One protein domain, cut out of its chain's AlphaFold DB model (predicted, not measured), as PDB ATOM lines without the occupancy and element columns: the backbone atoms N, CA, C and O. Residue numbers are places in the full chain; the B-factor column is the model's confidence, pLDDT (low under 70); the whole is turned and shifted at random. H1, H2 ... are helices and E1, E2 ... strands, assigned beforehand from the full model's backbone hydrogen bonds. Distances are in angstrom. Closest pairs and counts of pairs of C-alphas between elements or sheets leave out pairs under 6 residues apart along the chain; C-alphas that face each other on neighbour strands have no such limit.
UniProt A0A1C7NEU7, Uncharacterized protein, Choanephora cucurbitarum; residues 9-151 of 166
ATOM      1  N   TYR A   9      54.381  20.010  13.982       91.50
ATOM      2  CA  TYR A   9      54.666  19.511  12.631       91.50
ATOM      3  C   TYR A   9      55.878  20.231  12.016       91.50
ATOM      4  O   TYR A   9      55.827  21.438  11.755       91.50
ATOM      5  N   ALA A  10      56.941  19.482  11.703       89.25
ATOM      6  CA  ALA A  10      58.204  20.018  11.176       89.25
ATOM      7  C   ALA A  10      58.044  20.756   9.837       89.25
ATOM      8  O   ALA A  10      58.731  21.734   9.549       89.25
ATOM      9  N   ASN A  11      57.125  20.275   9.007       88.62
ATOM     10  CA  ASN A  11      56.971  20.670   7.612       88.62
ATOM     11  C   ASN A  11      55.577  21.225   7.282       88.62
ATOM     12  O   ASN A  11      55.204  21.299   6.112       88.62
ATOM     13  N   TRP A  12      54.844  21.700   8.297       90.06
ATOM     14  CA  TRP A  12      53.499  22.273   8.155       90.06
ATOM     15  C   TRP A  12      53.404  23.347   7.062       90.06
ATOM     16  O   TRP A  12      52.586  23.259   6.156       90.06
ATOM     17  N   LYS A  13      54.286  24.358   7.099       85.19
ATOM     18  CA  LYS A  13      54.245  25.486   6.146       85.19
ATOM     19  C   LYS A  13      54.527  25.081   4.698       85.19
ATOM     20  O   LYS A  13      54.111  25.785   3.788       85.19
ATOM     21  N   ILE A  14      55.281  24.002   4.498       81.81
ATOM     22  CA  ILE A  14      55.700  23.546   3.168       81.81
ATOM     23  C   ILE A  14      54.614  22.655   2.561       81.81
ATOM     24  O   ILE A  14      54.352  22.733   1.367       81.81
ATOM     25  N   GLN A  15      53.988  21.816   3.390       81.75
ATOM     26  CA  GLN A  15      53.157  20.702   2.935       81.75
ATOM     27  C   GLN A  15      51.657  20.874   3.189       81.75
ATOM     28  O   GLN A  15      50.866  20.052   2.730       81.75
ATOM     29  N   THR A  16      51.236  21.913   3.914       80.06
ATOM     30  CA  THR A  16      49.818  22.203   4.152       80.06
ATOM     31  C   THR A  16      49.375  23.381   3.282       80.06
ATOM     32  O   THR A  16      49.543  24.532   3.688       80.06
ATOM     33  N   PRO A  17      48.796  23.124   2.092       80.12
ATOM     34  CA  PRO A  17      48.167  24.156   1.284       80.12
ATOM     35  C   PRO A  17      47.162  24.979   2.096       80.12
ATOM     36  O   PRO A  17      46.338  24.409   2.811       80.12
ATOM     37  N   GLU A  18      47.172  26.303   1.927       85.56
ATOM     38  CA  GLU A  18      46.211  27.200   2.591       85.56
ATOM     39  C   GLU A  18      44.758  26.805   2.299       85.56
ATOM     40  O   GLU A  18      43.911  26.878   3.185       85.56
ATOM     41  N   ILE A  19      44.491  26.252   1.108       86.50
ATOM     42  CA  ILE A  19      43.162  25.755   0.738       86.50
ATOM     43  C   ILE A  19      42.623  24.708   1.725       86.50
ATOM     44  O   ILE A  19      41.425  24.680   1.961       86.50
ATOM     45  N   LEU A  20      43.472  23.892   2.370       88.69
ATOM     46  CA  LEU A  20      43.013  22.879   3.333       88.69
ATOM     47  C   LEU A  20      42.348  23.483   4.575       88.69
ATOM     48  O   LEU A  20      41.539  22.806   5.211       88.69
ATOM     49  N   LYS A  21      42.693  24.728   4.924       89.19
ATOM     50  CA  LYS A  21      42.111  25.452   6.063       89.19
ATOM     51  C   LYS A  21      40.726  26.017   5.747       89.19
ATOM     52  O   LYS A  21      39.944  26.215   6.673       89.19
ATOM     53  N   GLU A  22      40.450  26.248   4.466       92.94
ATOM     54  CA  GLU A  22      39.159  26.733   3.966       92.94
ATOM     55  C   GLU A  22      38.152  25.597   3.768       92.94
ATOM     56  O   GLU A  22      36.946  25.836   3.731       92.94
ATOM     57  N   LEU A  23      38.638  24.357   3.668       94.94
ATOM     58  CA  LEU A  23      37.775  23.196   3.517       94.94
ATOM     59  C   LEU A  23      37.013  22.887   4.804       94.94
ATOM     60  O   LEU A  23      37.540  23.010   5.914       94.94
ATOM     61  N   ARG A  24      35.783  22.398   4.644       96.38
ATOM     62  CA  ARG A  24      34.989  21.873   5.759       96.38
ATOM     63  C   ARG A  24      35.401  20.451   6.120       96.38
ATOM     64  O   ARG A  24      35.476  19.560   5.268       96.38
ATOM     65  N   TRP A  25      35.604  20.249   7.415       96.75
ATOM     66  CA  TRP A  25      35.930  18.966   8.020       96.75
ATOM     67  C   TRP A  25      34.804  18.511   8.928       96.75
ATOM     68  O   TRP A  25      34.122  19.316   9.564       96.75
ATOM     69  N   TYR A  26      34.613  17.201   8.986       97.19
ATOM     70  CA  TYR A  26      33.528  16.601   9.739       97.19
ATOM     71  C   TYR A  26      34.063  15.400  10.493       97.19
ATOM     72  O   TYR A  26      34.711  14.527   9.915       97.19
ATOM     73  N   SER A  27      33.768  15.357  11.784       96.44
ATOM     74  CA  SER A  27      33.960  14.154  12.580       96.44
ATOM     75  C   SER A  27      32.993  13.071  12.086       96.44
ATOM     76  O   SER A  27      31.796  13.322  11.906       96.44
ATOM     77  N   VAL A  28      33.499  11.853  11.880       96.44
ATOM     78  CA  VAL A  28      32.670  10.707  11.480       96.44
ATOM     79  C   VAL A  28      31.634  10.397  12.557       96.44
ATOM     80  O   VAL A  28      30.482  10.114  12.231       96.44
ATOM     81  N   SER A  29      31.995  10.514  13.840       95.94
ATOM     82  CA  SER A  29      31.046  10.294  14.938       95.94
ATOM     83  C   SER A  29      29.882  11.298  14.913       95.94
ATOM     84  O   SER A  29      28.720  10.903  15.049       95.94
ATOM     85  N   GLN A  30      30.163  12.577  14.640       95.56
ATOM     86  CA  GLN A  30      29.133  13.609  14.482       95.56
ATOM     87  C   GLN A  30      28.255  13.374  13.247       95.56
ATOM     88  O   GLN A  30      27.036  13.544  13.325       95.56
ATOM     89  N   LEU A  31      28.840  12.939  12.128       96.81
ATOM     90  CA  LEU A  31      28.085  12.596  10.920       96.81
ATOM     91  C   LEU A  31      27.154  11.405  11.138       96.81
ATOM     92  O   LEU A  31      25.989  11.469  10.750       96.81
ATOM     93  N   ILE A  32      27.623  10.346  11.799       97.19
ATOM     94  CA  ILE A  32      26.788   9.190  12.148       97.19
ATOM     95  C   ILE A  32      25.615   9.635  13.029       97.19
ATOM     96  O   ILE A  32      24.467   9.271  12.764       97.19
ATOM     97  N   HIS A  33      25.876  10.468  14.041       97.62
ATOM     98  CA  HIS A  33      24.821  11.007  14.895       97.62
ATOM     99  C   HIS A  33      23.786  11.806  14.088       97.62
ATOM    100  O   HIS A  33      22.585  11.551  14.203       97.62
ATOM    101  N   TYR A  34      24.247  12.709  13.221       98.06
ATOM    102  CA  TYR A  34      23.392  13.471  12.312       98.06
ATOM    103  C   TYR A  34      22.537  12.556  11.415       98.06
ATOM    104  O   TYR A  34      21.332  12.766  11.297       98.06
ATOM    105  N   LEU A  35      23.112  11.501  10.829       98.25
ATOM    106  CA  LEU A  35      22.385  10.562   9.966       98.25
ATOM    107  C   LEU A  35      21.277   9.814  10.723       98.25
ATOM    108  O   LEU A  35      20.185   9.603  10.185       98.25
ATOM    109  N   HIS A  36      21.505   9.459  11.990       98.25
ATOM    110  CA  HIS A  36      20.468   8.875  12.843       98.25
ATOM    111  C   HIS A  36      19.360   9.875  13.199       98.25
ATOM    112  O   HIS A  36      18.181   9.500  13.211       98.25
ATOM    113  N   GLN A  37      19.707  11.142  13.438       97.75
ATOM    114  CA  GLN A  37      18.722  12.207  13.634       97.75
ATOM    115  C   GLN A  37      17.892  12.427  12.362       97.75
ATOM    116  O   GLN A  37      16.667  12.467  12.439       97.75
ATOM    117  N   ALA A  38      18.531  12.479  11.190       97.62
ATOM    118  CA  ALA A  38      17.863  12.621   9.897       97.62
ATOM    119  C   ALA A  38      16.908  11.453   9.621       97.62
ATOM    120  O   ALA A  38      15.752  11.653   9.245       97.62
ATOM    121  N   ARG A  39      17.340  10.216   9.894       97.88
ATOM    122  CA  ARG A  39      16.477   9.032   9.803       97.88
ATOM    123  C   ARG A  39      15.268   9.136  10.735       97.88
ATOM    124  O   ARG A  39      14.147   8.847  10.323       97.88
ATOM    125  N   SER A  40      15.488   9.559  11.978       97.19
ATOM    126  CA  SER A  40      14.420   9.735  12.970       97.19
ATOM    127  C   SER A  40      13.422  10.807  12.536       97.19
ATOM    128  O   SER A  40      12.215  10.593  12.638       97.19
ATOM    129  N   PHE A  41      13.913  11.920  11.992       95.81
ATOM    130  CA  PHE A  41      13.111  13.013  11.447       95.81
ATOM    131  C   PHE A  41      12.160  12.540  10.336       95.81
ATOM    132  O   PHE A  41      10.972  12.870  10.360       95.81
ATOM    133  N   ILE A  42      12.660  11.710   9.412       95.81
ATOM    134  CA  ILE A  42      11.864  11.118   8.326       95.81
ATOM    135  C   ILE A  42      10.792  10.174   8.886       95.81
ATOM    136  O   ILE A  42       9.608  10.351   8.602       95.81
ATOM    137  N   ILE A  43      11.194   9.192   9.705       95.25
ATOM    138  CA  ILE A  43      10.308   8.116  10.189       95.25
ATOM    139  C   ILE A  43       9.202   8.658  11.097       95.25
ATOM    140  O   ILE A  43       8.049   8.255  10.979       95.25
ATOM    141  N   SER A  44       9.542   9.582  11.997       93.75
ATOM    142  CA  SER A  44       8.566  10.194  12.910       93.75
ATOM    143  C   SER A  44       7.727  11.296  12.257       93.75
ATOM    144  O   SER A  44       6.915  11.926  12.933       93.75
ATOM    145  N   GLN A  45       7.923  11.528  10.954       90.38
ATOM    146  CA  GLN A  45       7.236  12.545  10.164       90.38
ATOM    147  C   GLN A  45       7.295  13.939  10.805       90.38
ATOM    148  O   GLN A  45       6.337  14.708  10.741       90.38
ATOM    149  N   GLN A  46       8.423  14.281  11.435       85.62
ATOM    150  CA  GLN A  46       8.601  15.566  12.124       85.62
ATOM    151  C   GLN A  46       8.422  16.768  11.188       85.62
ATOM    152  O   GLN A  46       7.936  17.813  11.621       85.62
ATOM    153  N   TRP A  47       8.716  16.588   9.899       82.94
ATOM    154  CA  TRP A  47       8.470  17.572   8.848       82.94
ATOM    155  C   TRP A  47       6.996  18.010   8.766       82.94
ATOM    156  O   TRP A  47       6.728  19.197   8.617       82.94
ATOM    157  N   SER A  48       6.033  17.105   8.989       82.62
ATOM    158  CA  SER A  48       4.594  17.441   8.991       82.62
ATOM    159  C   SER A  48       4.196  18.395  10.126       82.62
ATOM    160  O   SER A  48       3.178  19.078  10.055       82.62
ATOM    161  N   ARG A  49       5.021  18.467  11.179       87.38
ATOM    162  CA  ARG A  49       4.840  19.350  12.339       87.38
ATOM    163  C   ARG A  49       5.665  20.632  12.232       87.38
ATOM    164  O   ARG A  49       5.783  21.348  13.224       87.38
ATOM    165  N   ARG A  50       6.257  20.908  11.061       83.38
ATOM    166  CA  ARG A  50       7.143  22.060  10.805       83.38
ATOM    167  C   ARG A  50       8.336  22.136  11.761       83.38
ATOM    168  O   ARG A  50       8.840  23.215  12.064       83.38
ATOM    169  N   ILE A  51       8.789  20.982  12.245       90.38
ATOM    170  CA  ILE A  51      10.062  20.883  12.952       90.38
ATOM    171  C   ILE A  51      11.157  20.984  11.890       90.38
ATOM    172  O   ILE A  51      11.063  20.346  10.842       90.38
ATOM    173  N   TYR A  52      12.174  21.807  12.134       92.12
ATOM    174  CA  TYR A  52      13.295  21.947  11.210       92.12
ATOM    175  C   TYR A  52      14.142  20.667  11.182       92.12
ATOM    176  O   TYR A  52      14.294  20.016  12.222       92.12
ATOM    177  N   PRO A  53      14.706  20.291  10.020       93.31
ATOM    178  CA  PRO A  53      15.590  19.142   9.935       93.31
ATOM    179  C   PRO A  53      16.849  19.363  10.782       93.31
ATOM    180  O   PRO A  53      17.249  20.510  11.018       93.31
ATOM    181  N   PRO A  54      17.500  18.276  11.232       95.00
ATOM    182  CA  PRO A  54      18.777  18.386  11.920       95.00
ATOM    183  C   PRO A  54      19.808  19.079  11.023       95.00
ATOM    184  O   PRO A  54      19.752  18.987   9.796       95.00
ATOM    185  N   VAL A  55      20.771  19.755  11.646       94.06
ATOM    186  CA  VAL A  55      21.878  20.425  10.958       94.06
ATOM    187  C   VAL A  55      23.167  19.703  11.311       94.06
ATOM    188  O   VAL A  55      23.437  19.425  12.478       94.06
ATOM    189  N   VAL A  56      23.965  19.389  10.295       93.44
ATOM    190  CA  VAL A  56      25.285  18.792  10.488       93.44
ATOM    191  C   VAL A  56      26.271  19.864  10.953       93.44
ATOM    192  O   VAL A  56      26.378  20.933  10.351       93.44
ATOM    193  N   ALA A  57      27.003  19.584  12.028       92.81
ATOM    194  CA  ALA A  57      28.107  20.434  12.448       92.81
ATOM    195  C   ALA A  57      29.352  20.127  11.607       92.81
ATOM    196  O   ALA A  57      29.663  18.965  11.347       92.81
ATOM    197  N   CYS A  58      30.071  21.174  11.207       94.81
ATOM    198  CA  CYS A  58      31.393  21.063  10.603       94.81
ATOM    199  C   CYS A  58      32.404  21.858  11.427       94.81
ATOM    200  O   CYS A  58      32.043  22.752  12.196       94.81
ATOM    201  N   CYS A  59      33.676  21.531  11.257       93.75
ATOM    202  CA  CYS A  59      34.788  22.265  11.827       93.75
ATOM    203  C   CYS A  59      35.771  22.680  10.729       93.75
ATOM    204  O   CYS A  59      35.720  22.210   9.589       93.75
ATOM    205  N   LYS A  60      36.689  23.574  11.096       94.19
ATOM    206  CA  LYS A  60      37.901  23.814  10.308       94.19
ATOM    207  C   LYS A  60      38.805  22.581  10.374       94.19
ATOM    208  O   LYS A  60      38.529  21.648  11.130       94.19
ATOM    209  N   LEU A  61      39.891  22.602   9.604       94.75
ATOM    210  CA  LEU A  61      40.954  21.598   9.661       94.75
ATOM    211  C   LEU A  61      41.276  21.228  11.126       94.75
ATOM    212  O   LEU A  61      41.713  22.108  11.867       94.75
ATOM    213  N   PRO A  62      41.076  19.965  11.558       94.62
ATOM    214  CA  PRO A  62      41.290  19.542  12.946       94.62
ATOM    215  C   PRO A  62      42.784  19.320  13.243       94.62
ATOM    216  O   PRO A  62      43.168  18.386  13.933       94.62
ATOM    217  N   ALA A  63      43.650  20.129  12.646       94.62
ATOM    218  CA  ALA A  63      45.085  20.103  12.851       94.62
ATOM    219  C   ALA A  63      45.647  21.505  12.619       94.62
ATOM    220  O   ALA A  63      45.152  22.277  11.794       94.62
ATOM    221  N   GLY A  64      46.732  21.801  13.315       93.56
ATOM    222  CA  GLY A  64      47.492  23.032  13.209       93.56
ATOM    223  C   GLY A  64      48.983  22.744  13.308       93.56
ATOM    224  O   GLY A  64      49.403  21.633  13.614       93.56
ATOM    225  N   LYS A  65      49.811  23.771  13.108       92.25
ATOM    226  CA  LYS A  65      51.270  23.643  13.253       92.25
ATOM    227  C   LYS A  65      51.661  23.025  14.604       92.25
ATOM    228  O   LYS A  65      52.550  22.183  14.650       92.25
ATOM    229  N   GLU A  66      50.985  23.451  15.664       93.00
ATOM    230  CA  GLU A  66      51.218  23.056  17.063       93.00
ATOM    231  C   GLU A  66      50.077  22.178  17.607       93.00
ATOM    232  O   GLU A  66      50.029  21.868  18.791       93.00
ATOM    233  N   GLU A  67      49.159  21.743  16.738       93.00
ATOM    234  CA  GLU A  67      48.018  20.905  17.102       93.00
ATOM    235  C   GLU A  67      47.983  19.677  16.194       93.00
ATOM    236  O   GLU A  67      47.687  19.755  15.000       93.00
ATOM    237  N   ARG A  68      48.314  18.515  16.756       94.12
ATOM    238  CA  ARG A  68      48.340  17.269  15.995       94.12
ATOM    239  C   ARG A  68      46.924  16.824  15.644       94.12
ATOM    240  O   ARG A  68      46.029  16.906  16.482       94.12
ATOM    241  N   PHE A  69      46.754  16.237  14.461       95.31
ATOM    242  CA  PHE A  69      45.480  15.641  14.056       95.31
ATOM    243  C   PHE A  69      44.962  14.650  15.125       95.31
ATOM    244  O   PHE A  69      45.778  13.925  15.711       95.31
ATOM    245  N   PRO A  70      43.655  14.558  15.428       95.31
ATOM    246  CA  PRO A  70      43.178  13.817  16.594       95.31
ATOM    247  C   PRO A  70      43.383  12.306  16.439       95.31
ATOM    248  O   PRO A  70      43.333  11.767  15.337       95.31
ATOM    249  N   LEU A  71      43.657  11.609  17.549       92.38
ATOM    250  CA  LEU A  71      43.909  10.159  17.531       92.38
ATOM    251  C   LEU A  71      42.613   9.343  17.490       92.38
ATOM    252  O   LEU A  71      42.554   8.302  16.844       92.38
ATOM    253  N   ASN A  72      41.607   9.804  18.232       88.31
ATOM    254  CA  ASN A  72      40.483   8.971  18.656       88.31
ATOM    255  C   ASN A  72      39.302   8.986  17.681       88.31
ATOM    256  O   ASN A  72      38.353   8.237  17.894       88.31
ATOM    257  N   ASP A  73      39.340   9.820  16.640       85.62
ATOM    258  CA  ASP A  73      38.229   9.964  15.700       85.62
ATOM    259  C   ASP A  73      38.702   9.900  14.246       85.62
ATOM    260  O   ASP A  73      39.845  10.234  13.916       85.62
ATOM    261  N   GLY A  74      37.805   9.440  13.381       94.50
ATOM    262  CA  GLY A  74      37.953   9.568  11.940       94.50
ATOM    263  C   GLY A  74      37.353  10.890  11.487       94.50
ATOM    264  O   GLY A  74      36.316  11.312  11.994       94.50
ATOM    265  N   TYR A  75      37.976  11.526  10.502       97.25
ATOM    266  CA  TYR A  75      37.407  12.708   9.866       97.25
ATOM    267  C   TYR A  75      37.214  12.485   8.381       97.25
ATOM    268  O   TYR A  75      37.980  11.771   7.739       97.25
ATOM    269  N   VAL A  76      36.224  13.163   7.827       96.75
ATOM    270  CA  VAL A  76      36.068  13.317   6.386       96.75
ATOM    271  C   VAL A  76      36.200  14.790   6.024       96.75
ATOM    272  O   VAL A  76      35.883  15.682   6.815       96.75
ATOM    273  N   CYS A  77      36.711  15.036   4.827       96.31
ATOM    274  CA  CYS A  77      36.917  16.367   4.275       96.31
ATOM    275  C   CYS A  77      36.017  16.522   3.052       96.31
ATOM    276  O   CYS A  77      35.890  15.577   2.270       96.31
ATOM    277  N   GLU A  78      35.397  17.691   2.879       94.50
ATOM    278  CA  GLU A  78      34.423  17.928   1.797       94.50
ATOM    279  C   GLU A  78      34.998  17.679   0.390       94.50
ATOM    280  O   GLU A  78      34.267  17.320  -0.526       94.50
ATOM    281  N   SER A  79      36.319  17.814   0.226       92.50
ATOM    282  CA  SER A  79      37.025  17.596  -1.043       92.50
ATOM    283  C   SER A  79      37.478  16.151  -1.293       92.50
ATOM    284  O   SER A  79      38.123  15.884  -2.309       92.50
ATOM    285  N   ILE A  80      37.213  15.220  -0.373       92.25
ATOM    286  CA  ILE A  80      37.677  13.832  -0.464       92.25
ATOM    287  C   ILE A  80      36.480  12.903  -0.630       92.25
ATOM    288  O   ILE A  80      35.626  12.834   0.247       92.25
ATOM    289  N   GLY A  81      36.470  12.139  -1.723       90.06
ATOM    290  CA  GLY A  81      35.466  11.106  -1.971       90.06
ATOM    291  C   GLY A  81      34.127  11.638  -2.482       90.06
ATOM    292  O   GLY A  81      34.028  12.761  -2.975       90.06
ATOM    293  N   HIS A  82      33.088  10.806  -2.375       89.62
ATOM    294  CA  HIS A  82      31.732  11.105  -2.875       89.62
ATOM    295  C   HIS A  82      30.686  11.262  -1.761       89.62
ATOM    296  O   HIS A  82      29.497  11.453  -2.019       89.62
ATOM    297  N   TRP A  83      31.110  11.176  -0.502       94.00
ATOM    298  CA  TRP A  83      30.206  11.248   0.642       94.00
ATOM    299  C   TRP A  83      29.516  12.624   0.747       94.00
ATOM    300  O   TRP A  83      28.341  12.689   1.111       94.00
ATOM    301  N   HIS A  84      30.206  13.714   0.380       94.81
ATOM    302  CA  HIS A  84      29.690  15.077   0.529       94.81
ATOM    303  C   HIS A  84      28.496  15.358  -0.394       94.81
ATOM    304  O   HIS A  84      27.478  15.857   0.075       94.81
ATOM    305  N   SER A  85      28.555  14.944  -1.664       94.50
ATOM    306  CA  SER A  85      27.418  15.098  -2.583       94.50
ATOM    307  C   SER A  85      26.202  14.288  -2.131       94.50
ATOM    308  O   SER A  85      25.068  14.741  -2.256       94.50
ATOM    309  N   THR A  86      26.428  13.108  -1.545       96.56
ATOM    310  CA  THR A  86      25.350  12.300  -0.960       96.56
ATOM    311  C   THR A  86      24.700  13.024   0.224       96.56
ATOM    312  O   THR A  86      23.477  13.024   0.360       96.56
ATOM    313  N   LEU A  87      25.508  13.676   1.064       96.56
ATOM    314  CA  LEU A  87      25.022  14.476   2.185       96.56
ATOM    315  C   LEU A  87      24.194  15.684   1.718       96.56
ATOM    316  O   LEU A  87      23.144  15.950   2.306       96.56
ATOM    317  N   ASP A  88      24.620  16.370   0.658       95.81
ATOM    318  CA  ASP A  88      23.892  17.514   0.095       95.81
ATOM    319  C   ASP A  88      22.512  17.098  -0.431       95.81
ATOM    320  O   ASP A  88      21.513  17.762  -0.148       95.81
ATOM    321  N   VAL A  89      22.420  15.958  -1.127       97.19
ATOM    322  CA  VAL A  89      21.131  15.417  -1.598       97.19
ATOM    323  C   VAL A  89      20.211  15.092  -0.422       97.19
ATOM    324  O   VAL A  89      19.031  15.444  -0.451       97.19
ATOM    325  N   ILE A  90      20.737  14.488   0.650       97.81
ATOM    326  CA  ILE A  90      19.959  14.243   1.873       97.81
ATOM    327  C   ILE A  90      19.416  15.563   2.430       97.81
ATOM    328  O   ILE A  90      18.227  15.656   2.724       97.81
ATOM    329  N   GLN A  91      20.254  16.594   2.561       96.31
ATOM    330  CA  GLN A  91      19.830  17.892   3.095       96.31
ATOM    331  C   GLN A  91      18.761  18.562   2.227       96.31
ATOM    332  O   GLN A  91      17.756  19.039   2.756       96.31
ATOM    333  N   LEU A  92      18.941  18.556   0.904       96.12
ATOM    334  CA  LEU A  92      17.964  19.091  -0.044       96.12
ATOM    335  C   LEU A  92      16.626  18.357   0.051       96.12
ATOM    336  O   LEU A  92      15.571  18.997   0.068       96.12
ATOM    337  N   ASN A  93      16.662  17.029   0.169       97.06
ATOM    338  CA  ASN A  93      15.454  16.232   0.310       97.06
ATOM    339  C   ASN A  93      14.728  16.535   1.622       97.06
ATOM    340  O   ASN A  93      13.521  16.773   1.607       97.06
ATOM    341  N   LEU A  94      15.450  16.593   2.745       95.94
ATOM    342  CA  LEU A  94      14.877  16.929   4.051       95.94
ATOM    343  C   LEU A  94      14.219  18.315   4.060       95.94
ATOM    344  O   LEU A  94      13.131  18.467   4.610       95.94
ATOM    345  N   GLN A  95      14.849  19.315   3.435       93.94
ATOM    346  CA  GLN A  95      14.277  20.659   3.306       93.94
ATOM    347  C   GLN A  95      13.036  20.665   2.411       93.94
ATOM    348  O   GLN A  95      12.023  21.266   2.751       93.94
ATOM    349  N   SER A  96      13.083  19.951   1.288       93.88
ATOM    350  CA  SER A  96      11.960  19.874   0.349       93.88
ATOM    351  C   SER A  96      10.735  19.169   0.942       93.88
ATOM    352  O   SER A  96       9.616  19.481   0.555       93.88
ATOM    353  N   MET A  97      10.913  18.259   1.906       93.25
ATOM    354  CA  MET A  97       9.795  17.634   2.635       93.25
ATOM    355  C   MET A  97       9.006  18.626   3.503       93.25
ATOM    356  O   MET A  97       7.884  18.316   3.896       93.25
ATOM    357  N   LEU A  98       9.564  19.800   3.816       92.00
ATOM    358  CA  LEU A  98       8.843  20.864   4.523       92.00
ATOM    359  C   LEU A  98       7.926  21.682   3.604       92.00
ATOM    360  O   LEU A  98       7.095  22.444   4.097       92.00
ATOM    361  N   ASP A  99       8.078  21.561   2.284       91.06
ATOM    362  CA  ASP A  99       7.245  22.277   1.326       91.06
ATOM    363  C   ASP A  99       5.892  21.569   1.157       91.06
ATOM    364  O   ASP A  99       5.767  20.558   0.466       91.06
ATOM    365  N   GLU A 100       4.851  22.141   1.767       84.06
ATOM    366  CA  GLU A 100       3.466  21.644   1.719       84.06
ATOM    367  C   GLU A 100       2.879  21.609   0.294       84.06
ATOM    368  O   GLU A 100       1.827  21.013   0.071       84.06
ATOM    369  N   ARG A 101       3.543  22.237  -0.687       90.38
ATOM    370  CA  ARG A 101       3.133  22.205  -2.099       90.38
ATOM    371  C   ARG A 101       3.556  20.922  -2.811       90.38
ATOM    372  O   ARG A 101       3.136  20.703  -3.947       90.38
ATOM    373  N   GLN A 102       4.405  20.097  -2.195       89.56
ATOM    374  CA  GLN A 102       4.866  18.858  -2.810       89.56
ATOM    375  C   GLN A 102       3.750  17.799  -2.814       89.56
ATOM    376  O   GLN A 102       3.115  17.571  -1.783       89.56
ATOM    377  N   PRO A 103       3.525  17.102  -3.944       91.69
ATOM    378  CA  PRO A 103       2.616  15.961  -3.987       91.69
ATOM    379  C   PRO A 103       3.027  14.871  -2.989       91.69
ATOM    380  O   PRO A 103       4.221  14.606  -2.812       91.69
ATOM    381  N   ILE A 104       2.048  14.196  -2.383       89.00
ATOM    382  CA  ILE A 104       2.282  13.149  -1.374       89.00
ATOM    383  C   ILE A 104       3.132  12.012  -1.953       89.00
ATOM    384  O   ILE A 104       4.036  11.511  -1.286       89.00
ATOM    385  N   GLU A 105       2.896  11.639  -3.212       92.31
ATOM    386  CA  GLU A 105       3.653  10.602  -3.915       92.31
ATOM    387  C   GLU A 105       5.131  10.978  -4.016       92.31
ATOM    388  O   GLU A 105       6.008  10.157  -3.748       92.31
ATOM    389  N   LYS A 106       5.411  12.249  -4.331       93.94
ATOM    390  CA  LYS A 106       6.777  12.767  -4.418       93.94
ATOM    391  C   LYS A 106       7.450  12.768  -3.049       93.94
ATOM    392  O   LYS A 106       8.594  12.331  -2.954       93.94
ATOM    393  N   ILE A 107       6.746  13.180  -1.990       93.38
ATOM    394  CA  ILE A 107       7.265  13.101  -0.615       93.38
ATOM    395  C   ILE A 107       7.613  11.650  -0.267       93.38
ATOM    396  O   ILE A 107       8.713  11.390   0.216       93.38
ATOM    397  N   GLY A 108       6.725  10.696  -0.562       93.69
ATOM    398  CA  GLY A 108       6.967   9.272  -0.323       93.69
ATOM    399  C   GLY A 108       8.215   8.753  -1.044       93.69
ATOM    400  O   GLY A 108       9.061   8.103  -0.427       93.69
ATOM    401  N   SER A 109       8.388   9.091  -2.326       96.06
ATOM    402  CA  SER A 109       9.599   8.739  -3.080       96.06
ATOM    403  C   SER A 109      10.860   9.353  -2.470       96.06
ATOM    404  O   SER A 109      11.844   8.643  -2.266       96.06
ATOM    405  N   MET A 110      10.816  10.637  -2.101       96.00
ATOM    406  CA  MET A 110      11.945  11.328  -1.472       96.00
ATOM    407  C   MET A 110      12.315  10.710  -0.122       96.00
ATOM    408  O   MET A 110      13.495  10.623   0.208       96.00
ATOM    409  N   GLN A 111      11.339  10.256   0.668       96.50
ATOM    410  CA  GLN A 111      11.601   9.578   1.941       96.50
ATOM    411  C   GLN A 111      12.360   8.271   1.729       96.50
ATOM    412  O   GLN A 111      13.360   8.033   2.407       96.50
ATOM    413  N   ILE A 112      11.911   7.447   0.781       97.81
ATOM    414  CA  ILE A 112      12.548   6.164   0.464       97.81
ATOM    415  C   ILE A 112      13.978   6.390  -0.030       97.81
ATOM    416  O   ILE A 112      14.905   5.784   0.506       97.81
ATOM    417  N   GLU A 113      14.163   7.296  -0.991       97.94
ATOM    418  CA  GLU A 113      15.481   7.646  -1.528       97.94
ATOM    419  C   GLU A 113      16.408   8.161  -0.419       97.94
ATOM    420  O   GLU A 113      17.518   7.663  -0.244       97.94
ATOM    421  N   THR A 114      15.938   9.097   0.408       98.19
ATOM    422  CA  THR A 114      16.753   9.670   1.489       98.19
ATOM    423  C   THR A 114      17.158   8.611   2.515       98.19
ATOM    424  O   THR A 114      18.300   8.599   2.968       98.19
ATOM    425  N   LEU A 115      16.264   7.678   2.860       98.56
ATOM    426  CA  LEU A 115      16.588   6.563   3.756       98.56
ATOM    427  C   LEU A 115      17.620   5.603   3.143       98.56
ATOM    428  O   LEU A 115      18.482   5.103   3.871       98.56
ATOM    429  N   GLN A 116      17.564   5.366   1.831       98.44
ATOM    430  CA  GLN A 116      18.572   4.577   1.118       98.44
ATOM    431  C   GLN A 116      19.935   5.276   1.139       98.44
ATOM    432  O   GLN A 116      20.921   4.653   1.532       98.44
ATOM    433  N   LEU A 117      19.989   6.573   0.821       98.31
ATOM    434  CA  LEU A 117      21.226   7.364   0.854       98.31
ATOM    435  C   LEU A 117      21.841   7.417   2.260       98.31
ATOM    436  O   LEU A 117      23.048   7.229   2.409       98.31
ATOM    437  N   ILE A 118      21.018   7.597   3.303       98.44
ATOM    438  CA  ILE A 118      21.469   7.536   4.704       98.44
ATOM    439  C   ILE A 118      22.122   6.180   4.997       98.44
ATOM    440  O   ILE A 118      23.192   6.123   5.599       98.44
ATOM    441  N   ASN A 119      21.489   5.083   4.583       98.25
ATOM    442  CA  ASN A 119      22.003   3.740   4.824       98.25
ATOM    443  C   ASN A 119      23.317   3.469   4.072       98.25
ATOM    444  O   ASN A 119      24.220   2.853   4.633       98.25
ATOM    445  N   GLU A 120      23.450   3.945   2.834       97.25
ATOM    446  CA  GLU A 120      24.696   3.811   2.074       97.25
ATOM    447  C   GLU A 120      25.843   4.633   2.683       97.25
ATOM    448  O   GLU A 120      26.956   4.119   2.792       97.25
ATOM    449  N   LEU A 121      25.577   5.847   3.183       97.12
ATOM    450  CA  LEU A 121      26.566   6.624   3.944       97.12
ATOM    451  C   LEU A 121      26.977   5.940   5.254       97.12
ATOM    452  O   LEU A 121      28.157   5.892   5.586       97.12
ATOM    453  N   LEU A 122      26.027   5.372   6.000       97.62
ATOM    454  CA  LEU A 122      26.356   4.634   7.224       97.62
ATOM    455  C   LEU A 122      27.270   3.435   6.924       97.62
ATOM    456  O   LEU A 122      28.269   3.239   7.616       97.62
ATOM    457  N   LYS A 123      26.985   2.680   5.856       96.94
ATOM    458  CA  LYS A 123      27.849   1.580   5.400       96.94
ATOM    459  C   LYS A 123      29.219   2.067   4.930       96.94
ATOM    460  O   LYS A 123      30.212   1.374   5.147       96.94
ATOM    461  N   SER A 124      29.300   3.214   4.253       95.75
ATOM    462  CA  SER A 124      30.588   3.744   3.789       95.75
ATOM    463  C   SER A 124      31.478   4.140   4.971       95.75
ATOM    464  O   SER A 124      32.661   3.786   4.976       95.75
ATOM    465  N   PHE A 125      30.907   4.754   6.013       94.94
ATOM    466  CA  PHE A 125      31.619   5.074   7.253       94.94
ATOM    467  C   PHE A 125      32.005   3.832   8.057       94.94
ATOM    468  O   PHE A 125      33.127   3.764   8.559       94.94
ATOM    469  N   GLU A 126      31.145   2.812   8.123       95.06
ATOM    470  CA  GLU A 126      31.482   1.517   8.733       95.06
ATOM    471  C   GLU A 126      32.701   0.876   8.047       95.06
ATOM    472  O   GLU A 126      33.635   0.414   8.705       95.06
ATOM    473  N   ARG A 127      32.743   0.929   6.712       95.31
ATOM    474  CA  ARG A 127      33.876   0.461   5.898       95.31
ATOM    475  C   ARG A 127      35.087   1.397   5.935       95.31
ATOM    476  O   ARG A 127      36.088   1.096   5.291       95.31
ATOM    477  N   ARG A 128      35.001   2.532   6.641       92.00
ATOM    478  CA  ARG A 128      36.016   3.602   6.678       92.00
ATOM    479  C   ARG A 128      36.405   4.110   5.285       92.00
ATOM    480  O   ARG A 128      37.546   4.505   5.055       92.00
ATOM    481  N   THR A 129      35.454   4.100   4.352       90.88
ATOM    482  CA  THR A 129      35.648   4.677   3.016       90.88
ATOM    483  C   THR A 129      35.728   6.196   3.152       90.88
ATOM    484  O   THR A 129      34.978   6.782   3.932       90.88
ATOM    485  N   ASP A 130      36.678   6.825   2.458       90.88
ATOM    486  CA  ASP A 130      36.924   8.279   2.470       90.88
ATOM    487  C   ASP A 130      37.244   8.900   3.847       90.88
ATOM    488  O   ASP A 130      37.362  10.118   3.978       90.88
ATOM    489  N   THR A 131      37.435   8.073   4.879       94.75
ATOM    490  CA  THR A 131      37.763   8.514   6.237       94.75
ATOM    491  C   THR A 131      39.272   8.646   6.414       94.75
ATOM    492  O   THR A 131      40.034   7.735   6.087       94.75
ATOM    493  N   LEU A 132      39.704   9.764   6.991       96.44
ATOM    494  CA  LEU A 132      41.077  10.036   7.384       96.44
ATOM    495  C   LEU A 132      41.255   9.834   8.890       96.44
ATOM    496  O   LEU A 132      40.669  10.530   9.717       96.44
ATOM    497  N   THR A 133      42.120   8.888   9.233       96.31
ATOM    498  CA  THR A 133      42.774   8.796  10.544       96.31
ATOM    499  C   THR A 133      43.996   9.713  10.593       96.31
ATOM    500  O   THR A 133      44.502  10.126   9.547       96.31
ATOM    501  N   ARG A 134      44.544   9.964  11.791       95.88
ATOM    502  CA  ARG A 134      45.820  10.685  11.966       95.88
ATOM    503  C   ARG A 134      46.916  10.176  11.033       95.88
ATOM    504  O   ARG A 134      47.505  10.963  10.303       95.88
ATOM    505  N   THR A 135      47.162   8.867  11.021       95.25
ATOM    506  CA  THR A 135      48.225   8.271  10.201       95.25
ATOM    507  C   THR A 135      47.982   8.501   8.713       95.25
ATOM    508  O   THR A 135      48.913   8.830   7.983       95.25
ATOM    509  N   GLN A 136      46.736   8.371   8.250       95.94
ATOM    510  CA  GLN A 136      46.389   8.627   6.850       95.94
ATOM    511  C   GLN A 136      46.523  10.108   6.491       95.94
ATOM    512  O   GLN A 136      47.020  10.411   5.412       95.94
ATOM    513  N   PHE A 137      46.120  11.019   7.380       95.50
ATOM    514  CA  PHE A 137      46.297  12.460   7.203       95.50
ATOM    515  C   PHE A 137      47.784  12.821   7.093       95.50
ATOM    516  O   PHE A 137      48.203  13.424   6.106       95.50
ATOM    517  N   GLU A 138      48.596  12.376   8.054       95.25
ATOM    518  CA  GLU A 138      50.042  12.620   8.079       95.25
ATOM    519  C   GLU A 138      50.729  12.027   6.847       95.25
ATOM    520  O   GLU A 138      51.506  12.710   6.188       95.25
ATOM    521  N   THR A 139      50.366  10.806   6.450       95.19
ATOM    522  CA  THR A 139      50.911  10.165   5.243       95.19
ATOM    523  C   THR A 139      50.507  10.913   3.971       95.19
ATOM    524  O   THR A 139      51.346  11.171   3.110       95.19
ATOM    525  N   ARG A 140      49.229  11.293   3.842       92.81
ATOM    526  CA  ARG A 140      48.681  11.961   2.651       92.81
ATOM    527  C   ARG A 140      49.340  13.310   2.391       92.81
ATOM    528  O   ARG A 140      49.607  13.635   1.239       92.81
ATOM    529  N   TYR A 141      49.587  14.074   3.451       92.38
ATOM    530  CA  TYR A 141      50.208  15.396   3.372       92.38
ATOM    531  C   TYR A 141      51.702  15.366   3.715       92.38
ATOM    532  O   TYR A 141      52.302  16.412   3.920       92.38
ATOM    533  N   GLN A 142      52.310  14.176   3.786       94.12
ATOM    534  CA  GLN A 142      53.730  13.976   4.096       94.12
ATOM    535  C   GLN A 142      54.185  14.699   5.376       94.12
ATOM    536  O   GLN A 142      55.329  15.136   5.473       94.12
ATOM    537  N   LEU A 143      53.302  14.860   6.361       93.44
ATOM    538  CA  LEU A 143      53.572  15.607   7.584       93.44
ATOM    539  C   LEU A 143      54.319  14.744   8.598       93.44
ATOM    540  O   LEU A 143      53.965  13.593   8.834       93.44
ATOM    541  N   THR A 144      55.334  15.327   9.236       94.06
ATOM    542  CA  THR A 144      56.087  14.673  10.314       94.06
ATOM    543  C   THR A 144      55.894  15.438  11.612       94.06
ATOM    544  O   THR A 144      56.239  16.619  11.701       94.06
ATOM    545  N   TRP A 145      55.321  14.768  12.609       93.50
ATOM    546  CA  TRP A 145      55.185  15.306  13.958       93.50
ATOM    547  C   TRP A 145      56.475  15.070  14.743       93.50
ATOM    548  O   TRP A 145      56.956  13.939  14.796       93.50
ATOM    549  N   LEU A 146      57.028  16.126  15.335       91.69
ATOM    550  CA  LEU A 146      58.190  16.053  16.215       91.69
ATOM    551  C   LEU A 146      57.727  16.217  17.658       91.69
ATOM    552  O   LEU A 146      57.096  17.219  17.993       91.69
ATOM    553  N   ASP A 147      58.062  15.234  18.489       86.12
ATOM    554  CA  ASP A 147      57.932  15.324  19.940       86.12
ATOM    555  C   ASP A 147      59.236  15.870  20.546       86.12
ATOM    556  O   ASP A 147      60.319  15.686  19.980       86.12
ATOM    557  N   ASP A 148      59.154  16.558  21.689       70.19
ATOM    558  CA  ASP A 148      60.303  17.262  22.291       70.19
ATOM    559  C   ASP A 148      61.521  16.390  22.578       70.19
ATOM    560  O   ASP A 148      62.648  16.897  22.556       70.19
ATOM    561  N   ASP A 149      61.308  15.090  22.792       62.06
ATOM    562  CA  ASP A 149      62.372  14.109  23.010       62.06
ATOM    563  C   ASP A 149      63.393  14.107  21.856       62.06
ATOM    564  O   ASP A 149      64.575  13.841  22.073       62.06
ATOM    565  N   PHE A 150      62.965  14.475  20.642       56.19
ATOM    566  CA  PHE A 150      63.830  14.624  19.469       56.19
ATOM    567  C   PHE A 150      64.457  16.019  19.328       56.19
ATOM    568  O   PHE A 150      65.535  16.147  18.746       56.19
ATOM    569  N   ILE A 151      63.810  17.070  19.839       55.19
ATOM    570  CA  ILE A 151      64.233  18.468  19.642       55.19
ATOM    571  C   ILE A 151      65.379  18.840  20.597       55.19
ATOM    572  O   ILE A 151      66.258  19.619  20.236       55.19
TER     573      ILE A 151
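What this domain is: This is residues 9 to 151 of the 166 residues of an uncharacterized protein of Choanephora cucurbitarum (UniProt A0A1C7NEU7). The model is a long rod: at one end three long helices, H3, H5 and H6, run lengthwise with their centres in a triangle, H6 packing on both H3 and H5, and towards the other end come loops and the short helices H1, H2, H7 and H8. Between these two parts, near the mean of the C-alphas, lies a small ribbon of two short antiparallel strands, E1 and E2, and the long unnamed stretch 50 to 74 runs back from H4 along the length of the rod before it turns into E2. The printed part has 143 residues, with eight named helices and two named strands in the order H1 H2 E1 H3 H4 E2 H5 H6 H7 H8, and is mostly helix. The whole is loose, with a radius of gyration of the C-alphas of 18.6 A and spans of 65 by 26 by 21 A.

Where its parts are: H1 holds residues 12 to 15, with C-alpha 12 at (53.499, 22.273, 8.155), and H2 residues 19 to 22. E1, residues 25 to 27, is followed directly by H3, residues 28 to 43, 22.5 A long, from C-alpha 28 at (32.670, 10.707, 11.480). H4 is residues 46 to 49, and E2 is residues 75 to 77. H5, residues 83 to 96, is 20.2 A long, and H6, residues 104 to 126, is 33.0 A long. H7 is residues 134 to 140, 9.8 A long, and H8, residues 148 to 151, ends at C-alpha 151, (64.233, 18.468, 19.642).

How they stand to each other: H5 and H6 form a helical hairpin and touch, with Ile 90 and Thr 114 as their closest C-alphas at 5.6 A, at a shallow tilt of 27 degrees, opposite ways. H3 and H6 touch, the C-alphas of Leu 35 and Ile 118 being closest at 6.1 A, at a shallow tilt of 24 degrees, opposite ways. H3 and H5 are close but not clearly touching, with the C-alphas of Ile 42 and Leu 94 closest at 7.8 A. H3 and H4 are likewise close but not clearly touching: the C-alphas of Phe 41 and Trp 47 are closest, at 7.0 A. E1 and E2 are antiparallel, and N 26 to O 76 and N 76 to O 26 are within hydrogen-bond range, each at 2.9 A. H1, H7 and H8 are apart from each other and from E1, E2, H3 and H6. In H3, H5, H6 and H7 every O i to N i+4 pair is within hydrogen-bond range; H1, H2, H4 and H8 are too short for one.

The domain as a whole: The C-alphas farthest apart are those of Pro 103 and Ile 151, at 66.0 A. The printed part has no cut. The link from H4 to E2, 25 residues, is long. The mean pLDDT of the printed part is 92.5, and residues 149 to 151 are under 70.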